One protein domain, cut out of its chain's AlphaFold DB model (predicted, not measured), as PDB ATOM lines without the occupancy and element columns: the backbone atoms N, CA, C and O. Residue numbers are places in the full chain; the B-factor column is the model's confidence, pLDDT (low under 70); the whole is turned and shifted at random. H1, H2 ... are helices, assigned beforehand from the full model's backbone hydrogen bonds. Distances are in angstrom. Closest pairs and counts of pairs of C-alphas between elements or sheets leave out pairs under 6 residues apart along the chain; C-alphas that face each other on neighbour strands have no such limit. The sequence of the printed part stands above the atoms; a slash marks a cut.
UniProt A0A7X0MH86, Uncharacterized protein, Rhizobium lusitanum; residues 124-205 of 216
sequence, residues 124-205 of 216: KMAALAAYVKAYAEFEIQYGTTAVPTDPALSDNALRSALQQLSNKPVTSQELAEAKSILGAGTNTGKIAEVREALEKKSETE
ATOM      1  N   LYS A 124      17.708 -21.956 -19.445       78.12
ATOM      2  CA  LYS A 124      16.256 -22.176 -19.349       78.12
ATOM      3  C   LYS A 124      15.440 -20.923 -19.667       78.12
ATOM      4  O   LYS A 124      14.334 -21.031 -20.188       78.12
ATOM      5  N   MET A 125      15.978 -19.747 -19.345       83.00
ATOM      6  CA  MET A 125      15.347 -18.461 -19.653       83.00
ATOM      7  C   MET A 125      15.671 -18.014 -21.077       83.00
ATOM      8  O   MET A 125      14.852 -17.333 -21.683       83.00
ATOM      9  N   ALA A 126      16.809 -18.444 -21.634       86.00
ATOM     10  CA  ALA A 126      17.240 -18.095 -22.984       86.00
ATOM     11  C   ALA A 126      16.215 -18.488 -24.060       86.00
ATOM     12  O   ALA A 126      15.926 -17.689 -24.945       86.00
ATOM     13  N   ALA A 127      15.611 -19.678 -23.960       86.00
ATOM     14  CA  ALA A 127      14.583 -20.118 -24.906       86.00
ATOM     15  C   ALA A 127      13.335 -19.219 -24.865       86.00
ATOM     16  O   ALA A 127      12.801 -18.837 -25.906       86.00
ATOM     17  N   LEU A 128      12.896 -18.835 -23.662       84.94
ATOM     18  CA  LEU A 128      11.757 -17.940 -23.487       84.94
ATOM     19  C   LEU A 128      12.090 -16.512 -23.943       84.94
ATOM     20  O   LEU A 128      11.291 -15.883 -24.627       84.94
ATOM     21  N   ALA A 129      13.278 -16.013 -23.605       87.62
ATOM     22  CA  ALA A 129      13.763 -14.704 -24.023       87.62
ATOM     23  C   ALA A 129      13.846 -14.590 -25.550       87.62
ATOM     24  O   ALA A 129      13.370 -13.606 -26.115       87.62
ATOM     25  N   ALA A 130      14.391 -15.615 -26.212       88.62
ATOM     26  CA  ALA A 130      14.456 -15.694 -27.664       88.62
ATOM     27  C   ALA A 130      13.056 -15.684 -28.286       88.62
ATOM     28  O   ALA A 130      12.820 -14.903 -29.203       88.62
ATOM     29  N   TYR A 131      12.118 -16.472 -27.745       89.31
ATOM     30  CA  TYR A 131      10.724 -16.470 -28.195       89.31
ATOM     31  C   TYR A 131      10.098 -15.074 -28.096       89.31
ATOM     32  O   TYR A 131       9.563 -14.574 -29.080       89.31
ATOM     33  N   VAL A 132      10.194 -14.415 -26.936       90.12
ATOM     34  CA  VAL A 132       9.595 -13.086 -26.735       90.12
ATOM     35  C   VAL A 132      10.210 -12.046 -27.668       90.12
ATOM     36  O   VAL A 132       9.478 -11.263 -28.265       90.12
ATOM     37  N   LYS A 133      11.541 -12.038 -27.807       89.44
ATOM     38  CA  LYS A 133      12.250 -11.093 -28.674       89.44
ATOM     39  C   LYS A 133      11.889 -11.302 -30.144       89.44
ATOM     40  O   LYS A 133      11.540 -10.340 -30.816       89.44
ATOM     41  N   ALA A 134      11.907 -12.546 -30.616       90.12
ATOM     42  CA  ALA A 134      11.567 -12.873 -31.997       90.12
ATOM     43  C   ALA A 134      10.087 -12.586 -32.305       90.12
ATOM     44  O   ALA A 134       9.771 -12.098 -33.386       90.12
ATOM     45  N   TYR A 135       9.180 -12.823 -31.350       88.62
ATOM     46  CA  TYR A 135       7.766 -12.491 -31.520       88.62
ATOM     47  C   TYR A 135       7.555 -10.972 -31.572       88.62
ATOM     48  O   TYR A 135       6.812 -10.489 -32.419       88.62
ATOM     49  N   ALA A 136       8.241 -10.205 -30.718       90.75
ATOM     50  CA  ALA A 136       8.191  -8.744 -30.760       90.75
ATOM     51  C   ALA A 136       8.737  -8.196 -32.090       90.75
ATOM     52  O   ALA A 136       8.101  -7.352 -32.708       90.75
ATOM     53  N   GLU A 137       9.870  -8.712 -32.576       89.75
ATOM     54  CA  GLU A 137      10.436  -8.338 -33.882       89.75
ATOM     55  C   GLU A 137       9.502  -8.688 -35.047       89.75
ATOM     56  O   GLU A 137       9.379  -7.917 -36.001       89.75
ATOM     57  N   PHE A 138       8.810  -9.826 -34.964       90.38
ATOM     58  CA  PHE A 138       7.778 -10.201 -35.923       90.38
ATOM     59  C   PHE A 138       6.602  -9.212 -35.898       90.38
ATOM     60  O   PHE A 138       6.174  -8.747 -36.953       90.38
ATOM     61  N   GLU A 139       6.107  -8.831 -34.718       88.19
ATOM     62  CA  GLU A 139       5.028  -7.843 -34.606       88.19
ATOM     63  C   GLU A 139       5.441  -6.449 -35.102       88.19
ATOM     64  O   GLU A 139       4.601  -5.752 -35.664       88.19
ATOM     65  N   ILE A 140       6.711  -6.051 -34.957       87.88
ATOM     66  CA  ILE A 140       7.240  -4.798 -35.535       87.88
ATOM     67  C   ILE A 140       7.154  -4.831 -37.067       87.88
ATOM     68  O   ILE A 140       6.782  -3.842 -37.693       87.88
ATOM     69  N   GLN A 141       7.492  -5.965 -37.684       86.12
ATOM     70  CA  GLN A 141       7.560  -6.085 -39.144       86.12
ATOM     71  C   GLN A 141       6.193  -6.295 -39.804       86.12
ATOM     72  O   GLN A 141       5.925  -5.726 -40.861       86.12
ATOM     73  N   TYR A 142       5.344  -7.136 -39.210       86.62
ATOM     74  CA  TYR A 142       4.098  -7.603 -39.829       86.62
ATOM     75  C   TYR A 142       2.835  -7.082 -39.125       86.62
ATOM     76  O   TYR A 142       1.730  -7.248 -39.642       86.62
ATOM     77  N   GLY A 143       2.987  -6.428 -37.970       82.88
ATOM     78  CA  GLY A 143       1.891  -5.957 -37.130       82.88
ATOM     79  C   GLY A 143       1.382  -7.014 -36.145       82.88
ATOM     80  O   GLY A 143       1.574  -8.217 -36.314       82.88
ATOM     81  N   THR A 144       0.669  -6.563 -35.112       81.94
ATOM     82  CA  THR A 144       0.141  -7.412 -34.022       81.94
ATOM     83  C   THR A 144      -0.975  -8.367 -34.449       81.94
ATOM     84  O   THR A 144      -1.306  -9.300 -33.725       81.94
ATOM     85  N   THR A 145      -1.559  -8.165 -35.631       78.88
ATOM     86  CA  THR A 145      -2.601  -9.039 -36.189       78.88
ATOM     87  C   THR A 145      -2.045 -10.142 -37.084       78.88
ATOM     88  O   THR A 145      -2.806 -10.993 -37.546       78.88
ATOM     89  N   ALA A 146      -0.745 -10.114 -37.390       80.88
ATOM     90  CA  ALA A 146      -0.124 -11.135 -38.214       80.88
ATOM     91  C   ALA A 146       0.052 -12.430 -37.415       80.88
ATOM     92  O   ALA A 146       0.386 -12.419 -36.232       80.88
ATOM     93  N   VAL A 147      -0.181 -13.566 -38.072       80.00
ATOM     94  CA  VAL A 147       0.028 -14.886 -37.471       80.00
ATOM     95  C   VAL A 147       1.416 -15.375 -37.878       80.00
ATOM     96  O   VAL A 147       1.657 -15.530 -39.079       80.00
ATOM     97  N   PRO A 148       2.328 -15.638 -36.927       84.25
ATOM     98  CA  PRO A 148       3.631 -16.194 -37.257       84.25
ATOM     99  C   PRO A 148       3.491 -17.568 -37.919       84.25
ATOM    100  O   PRO A 148       2.873 -18.476 -37.364       84.25
ATOM    101  N   THR A 149       4.089 -17.740 -39.099       84.94
ATOM    102  CA  THR A 149       4.200 -19.050 -39.766       84.94
ATOM    103  C   THR A 149       5.459 -19.813 -39.357       84.94
ATOM    104  O   THR A 149       5.607 -20.983 -39.704       84.94
ATOM    105  N   ASP A 150       6.375 -19.154 -38.645       84.00
ATOM    106  CA  ASP A 150       7.607 -19.757 -38.147       84.00
ATOM    107  C   ASP A 150       7.299 -20.742 -37.001       84.00
ATOM    108  O   ASP A 150       6.733 -20.336 -35.977       84.00
ATOM    109  N   PRO A 151       7.698 -22.027 -37.111       84.56
ATOM    110  CA  PRO A 151       7.593 -22.989 -36.019       84.56
ATOM    111  C   PRO A 151       8.222 -22.516 -34.699       84.56
ATOM    112  O   PRO A 151       7.741 -22.910 -33.634       84.56
ATOM    113  N   ALA A 152       9.257 -21.670 -34.736       85.94
ATOM    114  CA  ALA A 152       9.914 -21.124 -33.548       85.94
ATOM    115  C   ALA A 152       9.053 -20.099 -32.787       85.94
ATOM    116  O   ALA A 152       9.239 -19.917 -31.586       85.94
ATOM    117  N   LEU A 153       8.080 -19.480 -33.462       86.00
ATOM    118  CA  LEU A 153       7.104 -18.552 -32.880       86.00
ATOM    119  C   LEU A 153       5.758 -19.225 -32.580       86.00
ATOM    120  O   LEU A 153       4.786 -18.560 -32.225       86.00
ATOM    121  N   SER A 154       5.695 -20.551 -32.706       86.69
ATOM    122  CA  SER A 154       4.478 -21.313 -32.453       86.69
ATOM    123  C   SER A 154       4.213 -21.547 -30.964       86.69
ATOM    124  O   SER A 154       5.114 -21.583 -30.121       86.69
ATOM    125  N   ASP A 155       2.957 -21.861 -30.654       86.56
ATOM    126  CA  ASP A 155       2.521 -22.312 -29.329       86.56
ATOM    127  C   ASP A 155       3.308 -23.519 -28.817       86.56
ATOM    128  O   ASP A 155       3.504 -23.676 -27.611       86.56
ATOM    129  N   ASN A 156       3.760 -24.384 -29.727       87.31
ATOM    130  CA  ASN A 156       4.549 -25.553 -29.375       87.31
ATOM    131  C   ASN A 156       5.967 -25.165 -28.920       87.31
ATOM    132  O   ASN A 156       6.504 -25.776 -27.992       87.31
ATOM    133  N   ALA A 157       6.553 -24.124 -29.518       88.81
ATOM    134  CA  ALA A 157       7.832 -23.573 -29.081       88.81
ATOM    135  C   ALA A 157       7.708 -22.927 -27.693       88.81
ATOM    136  O   ALA A 157       8.492 -23.252 -26.798       88.81
ATOM    137  N   LEU A 158       6.661 -22.124 -27.463       87.12
ATOM    138  CA  LEU A 158       6.369 -21.555 -26.142       87.12
ATOM    139  C   LEU A 158       6.159 -22.655 -25.093       87.12
ATOM    140  O   LEU A 158       6.736 -22.615 -24.007       87.12
ATOM    141  N   ARG A 159       5.375 -23.684 -25.427       89.12
ATOM    142  CA  ARG A 159       5.151 -24.846 -24.560       89.12
ATOM    143  C   ARG A 159       6.459 -25.551 -24.212       89.12
ATOM    144  O   ARG A 159       6.662 -25.891 -23.050       89.12
ATOM    145  N   SER A 160       7.338 -25.754 -25.189       88.00
ATOM    146  CA  SER A 160       8.641 -26.396 -24.989       88.00
ATOM    147  C   SER A 160       9.555 -25.553 -24.094       88.00
ATOM    148  O   SER A 160      10.135 -26.086 -23.149       88.00
ATOM    149  N   ALA A 161       9.606 -24.235 -24.306       86.56
ATOM    150  CA  ALA A 161      10.356 -23.313 -23.452       86.56
ATOM    151  C   ALA A 161       9.840 -23.337 -22.001       86.56
ATOM    152  O   ALA A 161      10.616 -23.430 -21.051       86.56
ATOM    153  N   LEU A 162       8.517 -23.346 -21.808       86.19
ATOM    154  CA  LEU A 162       7.901 -23.438 -20.481       86.19
ATOM    155  C   LEU A 162       8.166 -24.790 -19.795       86.19
ATOM    156  O   LEU A 162       8.351 -24.829 -18.574       86.19
ATOM    157  N   GLN A 163       8.217 -25.888 -20.558       88.69
ATOM    158  CA  GLN A 163       8.586 -27.212 -20.045       88.69
ATOM    159  C   GLN A 163      10.046 -27.252 -19.599       88.69
ATOM    160  O   GLN A 163      10.336 -27.774 -18.524       88.69
ATOM    161  N   GLN A 164      10.956 -26.671 -20.385       83.12
ATOM    162  CA  GLN A 164      12.373 -26.550 -20.031       83.12
ATOM    163  C   GLN A 164      12.574 -25.686 -18.783       83.12
ATOM    164  O   GLN A 164      13.404 -26.010 -17.936       83.12
ATOM    165  N   LEU A 165      11.787 -24.616 -18.648       80.12
ATOM    166  CA  LEU A 165      11.832 -23.729 -17.491       80.12
ATOM    167  C   LEU A 165      11.330 -24.413 -16.215       80.12
ATOM    168  O   LEU A 165      11.942 -24.292 -15.156       80.12
ATOM    169  N   SER A 166      10.217 -25.136 -16.322       81.75
ATOM    170  CA  SER A 166       9.552 -25.753 -15.172       81.75
ATOM    171  C   SER A 166      10.016 -27.183 -14.884       81.75
ATOM    172  O   SER A 166       9.584 -27.761 -13.889       81.75
ATOM    173  N   ASN A 167      10.830 -27.776 -15.766       83.88
ATOM    174  CA  ASN A 167      11.207 -29.193 -15.762       83.88
ATOM    175  C   ASN A 167       9.997 -30.145 -15.619       83.88
ATOM    176  O   ASN A 167      10.110 -31.223 -15.037       83.88
ATOM    177  N   LYS A 168       8.825 -29.739 -16.120       82.25
ATOM    178  CA  LYS A 168       7.556 -30.457 -15.949       82.25
ATOM    179  C   LYS A 168       6.666 -30.285 -17.184       82.25
ATOM    180  O   LYS A 168       6.793 -29.268 -17.870       82.25
ATOM    181  N   PRO A 169       5.751 -31.229 -17.468       83.38
ATOM    182  CA  PRO A 169       4.793 -31.063 -18.551       83.38
ATOM    183  C   PRO A 169       3.891 -29.855 -18.276       83.38
ATOM    184  O   PRO A 169       3.312 -29.727 -17.200       83.38
ATOM    185  N   VAL A 170       3.779 -28.974 -19.264       85.25
ATOM    186  CA  VAL A 170       2.947 -27.766 -19.195       85.25
ATOM    187  C   VAL A 170       1.501 -28.140 -19.501       85.25
ATOM    188  O   VAL A 170       1.222 -28.849 -20.465       85.25
ATOM    189  N   THR A 171       0.552 -27.682 -18.702       87.19
ATOM    190  CA  THR A 171      -0.883 -27.881 -18.961       87.19
ATOM    191  C   THR A 171      -1.408 -26.852 -19.967       87.19
ATOM    192  O   THR A 171      -0.785 -25.818 -20.202       87.19
ATOM    193  N   SER A 172      -2.555 -27.117 -20.598       86.62
ATOM    194  CA  SER A 172      -3.174 -26.145 -21.515       86.62
ATOM    195  C   SER A 172      -3.547 -24.837 -20.808       86.62
ATOM    196  O   SER A 172      -3.465 -23.774 -21.415       86.62
ATOM    197  N   GLN A 173      -3.893 -24.906 -19.517       85.50
ATOM    198  CA  GLN A 173      -4.165 -23.729 -18.695       85.50
ATOM    199  C   GLN A 173      -2.904 -22.882 -18.486       85.50
ATOM    200  O   GLN A 173      -2.934 -21.685 -18.740       85.50
ATOM    201  N   GLU A 174      -1.779 -23.493 -18.099       84.44
ATOM    202  CA  GLU A 174      -0.509 -22.767 -17.931       84.44
ATOM    203  C   GLU A 174      -0.040 -22.117 -19.239       84.44
ATOM    204  O   GLU A 174       0.524 -21.026 -19.221       84.44
ATOM    205  N   LEU A 175      -0.293 -22.764 -20.380       86.75
ATOM    206  CA  LEU A 175      -0.003 -22.190 -21.694       86.75
ATOM    207  C   LEU A 175      -0.882 -20.964 -21.975       86.75
ATOM    208  O   LEU A 175      -0.368 -19.942 -22.428       86.75
ATOM    209  N   ALA A 176      -2.184 -21.043 -21.692       88.50
ATOM    210  CA  ALA A 176      -3.105 -19.923 -21.862       88.50
ATOM    211  C   ALA A 176      -2.752 -18.743 -20.941       88.50
ATOM    212  O   ALA A 176      -2.733 -17.598 -21.389       88.50
ATOM    213  N   GLU A 177      -2.397 -19.014 -19.682       85.75
ATOM    214  CA  GLU A 177      -1.926 -17.994 -18.740       85.75
ATOM    215  C   GLU A 177      -0.614 -17.354 -19.215       85.75
ATOM    216  O   GLU A 177      -0.498 -16.129 -19.234       85.75
ATOM    217  N   ALA A 178       0.353 -18.153 -19.676       87.31
ATOM    218  CA  ALA A 178       1.603 -17.632 -20.226       87.31
ATOM    219  C   ALA A 178       1.361 -16.736 -21.448       87.31
ATOM    220  O   ALA A 178       1.940 -15.657 -21.533       87.31
ATOM    221  N   LYS A 179       0.468 -17.136 -22.361       87.94
ATOM    222  CA  LYS A 179       0.054 -16.296 -23.493       87.94
ATOM    223  C   LYS A 179      -0.588 -14.994 -23.042       87.94
ATOM    224  O   LYS A 179      -0.261 -13.949 -23.591       87.94
ATOM    225  N   SER A 180      -1.461 -15.053 -22.040       88.62
ATOM    226  CA  SER A 180      -2.114 -13.866 -21.489       88.62
ATOM    227  C   SER A 180      -1.111 -12.889 -20.876       88.62
ATOM    228  O   SER A 180      -1.288 -11.686 -21.022       88.62
ATOM    229  N   ILE A 181      -0.066 -13.381 -20.202       86.44
ATOM    230  CA  ILE A 181       0.994 -12.539 -19.618       86.44
ATOM    231  C   ILE A 181       1.895 -11.957 -20.715       86.44
ATOM    232  O   ILE A 181       2.257 -10.781 -20.680       86.44
ATOM    233  N   LEU A 182       2.268 -12.784 -21.694       86.81
ATOM    234  CA  LEU A 182       3.112 -12.364 -22.809       86.81
ATOM    235  C   LEU A 182       2.398 -11.379 -23.736       86.81
ATOM    236  O   LEU A 182       3.057 -10.512 -24.299       86.81
ATOM    237  N   GLY A 183       1.075 -11.494 -23.861       87.44
ATOM    238  CA  GLY A 183       0.268 -10.626 -24.705       87.44
ATOM    239  C   GLY A 183       0.520 -10.823 -26.199       87.44
ATOM    240  O   GLY A 183       0.408  -9.868 -26.960       87.44
ATOM    241  N   ALA A 184       0.876 -12.042 -26.618       83.44
ATOM    242  CA  ALA A 184       1.148 -12.374 -28.017       83.44
ATOM    243  C   ALA A 184      -0.063 -12.051 -28.911       83.44
ATOM    244  O   ALA A 184      -1.154 -12.574 -28.673       83.44
ATOM    245  N   GLY A 185       0.127 -11.206 -29.927       79.06
ATOM    246  CA  GLY A 185      -0.949 -10.740 -30.803       79.06
ATOM    247  C   GLY A 185      -1.830  -9.651 -30.180       79.06
ATOM    248  O   GLY A 185      -2.949  -9.417 -30.636       79.06
ATOM    249  N   THR A 186      -1.365  -9.002 -29.110       84.19
ATOM    250  CA  THR A 186      -2.066  -7.891 -28.456       84.19
ATOM    251  C   THR A 186      -1.149  -6.677 -28.319       84.19
ATOM    252  O   THR A 186       0.074  -6.778 -28.350       84.19
ATOM    253  N   ASN A 187      -1.733  -5.492 -28.129       83.12
ATOM    254  CA  ASN A 187      -0.962  -4.266 -27.886       83.12
ATOM    255  C   ASN A 187      -0.529  -4.101 -26.418       83.12
ATOM    256  O   ASN A 187      -0.078  -3.031 -26.033       83.12
ATOM    257  N   THR A 188      -0.692  -5.132 -25.591       80.62
ATOM    258  CA  THR A 188      -0.437  -5.097 -24.147       80.62
ATOM    259  C   THR A 188       0.374  -6.317 -23.726       80.62
ATOM    260  O   THR A 188       0.399  -7.307 -24.442       80.62
ATOM    261  N   GLY A 189       1.004  -6.287 -22.553       87.00
ATOM    262  CA  GLY A 189       1.789  -7.417 -22.044       87.00
ATOM    263  C   GLY A 189       3.268  -7.347 -22.421       87.00
ATOM    264  O   GLY A 189       3.760  -6.340 -22.926       87.00
ATOM    265  N   LYS A 190       4.010  -8.420 -22.131       87.44
ATOM    266  CA  LYS A 190       5.482  -8.386 -22.193       87.44
ATOM    267  C   LYS A 190       6.058  -8.250 -23.596       87.44
ATOM    268  O   LYS A 190       7.092  -7.613 -23.754       87.44
ATOM    269  N   ILE A 191       5.406  -8.815 -24.606       88.88
ATOM    270  CA  ILE A 191       5.839  -8.666 -26.000       88.88
ATOM    271  C   ILE A 191       5.680  -7.207 -26.451       88.88
ATOM    272  O   ILE A 191       6.579  -6.687 -27.106       88.88
ATOM    273  N   ALA A 192       4.617  -6.518 -26.018       89.50
ATOM    274  CA  ALA A 192       4.431  -5.093 -26.287       89.50
ATOM    275  C   ALA A 192       5.509  -4.228 -25.603       89.50
ATOM    276  O   ALA A 192       6.099  -3.373 -26.256       89.50
ATOM    277  N   GLU A 193       5.841  -4.506 -24.336       88.81
ATOM    278  CA  GLU A 193       6.939  -3.822 -23.625       88.81
ATOM    279  C   GLU A 193       8.290  -4.005 -24.353       88.81
ATOM    280  O   GLU A 193       9.074  -3.064 -24.485       88.81
ATOM    281  N   VAL A 194       8.568  -5.213 -24.860       88.44
ATOM    282  CA  VAL A 194       9.788  -5.498 -25.636       88.44
ATOM    283  C   VAL A 194       9.771  -4.792 -26.987       88.44
ATOM    284  O   VAL A 194      10.805  -4.269 -27.399       88.44
ATOM    285  N   ARG A 195       8.620  -4.751 -27.661       89.88
ATOM    286  CA  ARG A 195       8.436  -4.035 -28.925       89.88
ATOM    287  C   ARG A 195       8.776  -2.554 -28.775       89.88
ATOM    288  O   ARG A 195       9.657  -2.073 -29.480       89.88
ATOM    289  N   GLU A 196       8.166  -1.876 -27.805       87.94
ATOM    290  CA  GLU A 196       8.436  -0.461 -27.517       87.94
ATOM    291  C   GLU A 196       9.916  -0.218 -27.193       87.94
ATOM    292  O   GLU A 196      10.511   0.763 -27.632       87.94
ATOM    293  N   ALA A 197      10.547  -1.127 -26.445       87.06
ATOM    294  CA  ALA A 197      11.964  -1.018 -26.118       87.06
ATOM    295  C   ALA A 197      12.879  -1.184 -27.340       87.06
ATOM    296  O   ALA A 197      13.911  -0.516 -27.421       87.06
ATOM    297  N   LEU A 198      12.526  -2.067 -28.279       86.56
ATOM    298  CA  LEU A 198      13.264  -2.263 -29.527       86.56
ATOM    299  C   LEU A 198      13.097  -1.067 -30.470       86.56
ATOM    300  O   LEU A 198      14.089  -0.611 -31.034       86.56
ATOM    301  N   GLU A 199      11.887  -0.520 -30.581       85.56
ATOM    302  CA  GLU A 199      11.609   0.703 -31.344       85.56
ATOM    303  C   GLU A 199      12.362   1.902 -30.754       85.56
ATOM    304  O   GLU A 199      13.111   2.571 -31.462       85.56
ATOM    305  N   LYS A 200      12.290   2.099 -29.431       85.12
ATOM    306  CA  LYS A 200      13.040   3.151 -28.731       85.12
ATOM    307  C   LYS A 200      14.549   3.009 -28.920       85.12
ATOM    308  O   LYS A 200      15.252   4.003 -29.096       85.12
ATOM    309  N   LYS A 201      15.076   1.782 -28.872       79.62
ATOM    310  CA  LYS A 201      16.501   1.535 -29.123       79.62
ATOM    311  C   LYS A 201      16.878   1.890 -30.566       79.62
ATOM    312  O   LYS A 201      17.912   2.517 -30.760       79.62
ATOM    313  N   SER A 202      16.025   1.555 -31.536       72.00
ATOM    314  CA  SER A 202      16.214   1.928 -32.942       72.00
ATOM    315  C   SER A 202      16.164   3.444 -33.170       72.00
ATOM    316  O   SER A 202      16.822   3.933 -34.081       72.00
ATOM    317  N   GLU A 203      15.404   4.187 -32.364       65.81
ATOM    318  CA  GLU A 203      15.307   5.652 -32.443       65.81
ATOM    319  C   GLU A 203      16.497   6.359 -31.769       65.81
ATOM    320  O   GLU A 203      16.889   7.447 -32.169       65.81
ATOM    321  N   THR A 204      17.137   5.720 -30.785       59.16
ATOM    322  CA  THR A 204      18.322   6.282 -30.106       59.16
ATOM    323  C   THR A 204      19.616   6.108 -30.926       59.16
ATOM    324  O   THR A 204      20.641   6.696 -30.593       59.16
ATOM    325  N   GLU A 205      19.590   5.308 -31.998       55.91
ATOM    326  CA  GLU A 205      20.733   5.057 -32.891       55.91
ATOM    327  C   GLU A 205      20.738   5.933 -34.160       55.91
ATOM    328  O   GLU A 205      21.625   5.762 -34.996       55.91
TER     329      GLU A 205
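Overview. This is residues 124 to 205 of the 216 residues of an uncharacterized protein of Rhizobium lusitanum (UniProt A0A7X0MH86). What shape? H1 and H2 form a helical hairpin; H3 and H4, nearly end to end, cross one side of it. What composition? The printed part has 82 residues with four named helices, H1 to H4, class all helix. It is compact, radius of gyration of the C-alphas 12.8 A, spanning 41 by 24 by 21 A.

Arrangement. What touches? H1, residues 124 to 142, touches H2, residues 155 to 166, with residues 124 to 131 alone; the closest C-alphas, Lys 124 and Leu 165, are 5.0 A apart. With residues 132 to 140 alone it touches H4, residues 190 to 204, at a steep tilt of 66 degrees. Which backbones hold? Every O i to N i+4 pair is within hydrogen-bond range in H2, H4 and H3, residues 172 to 182; in H1, 14 of 15.

Along the chain. How long is H1? It measures 27.9 A from first to last C-alpha. Where are anchors? C-alpha 124 is at (16.256, -22.176, -19.349), C-alpha 204 at (18.322, 6.282, -30.106).

Size, cuts and confidence. Any cut? The printed part has no cut. Low confidence? Residues 203 to 205 have pLDDT under 70.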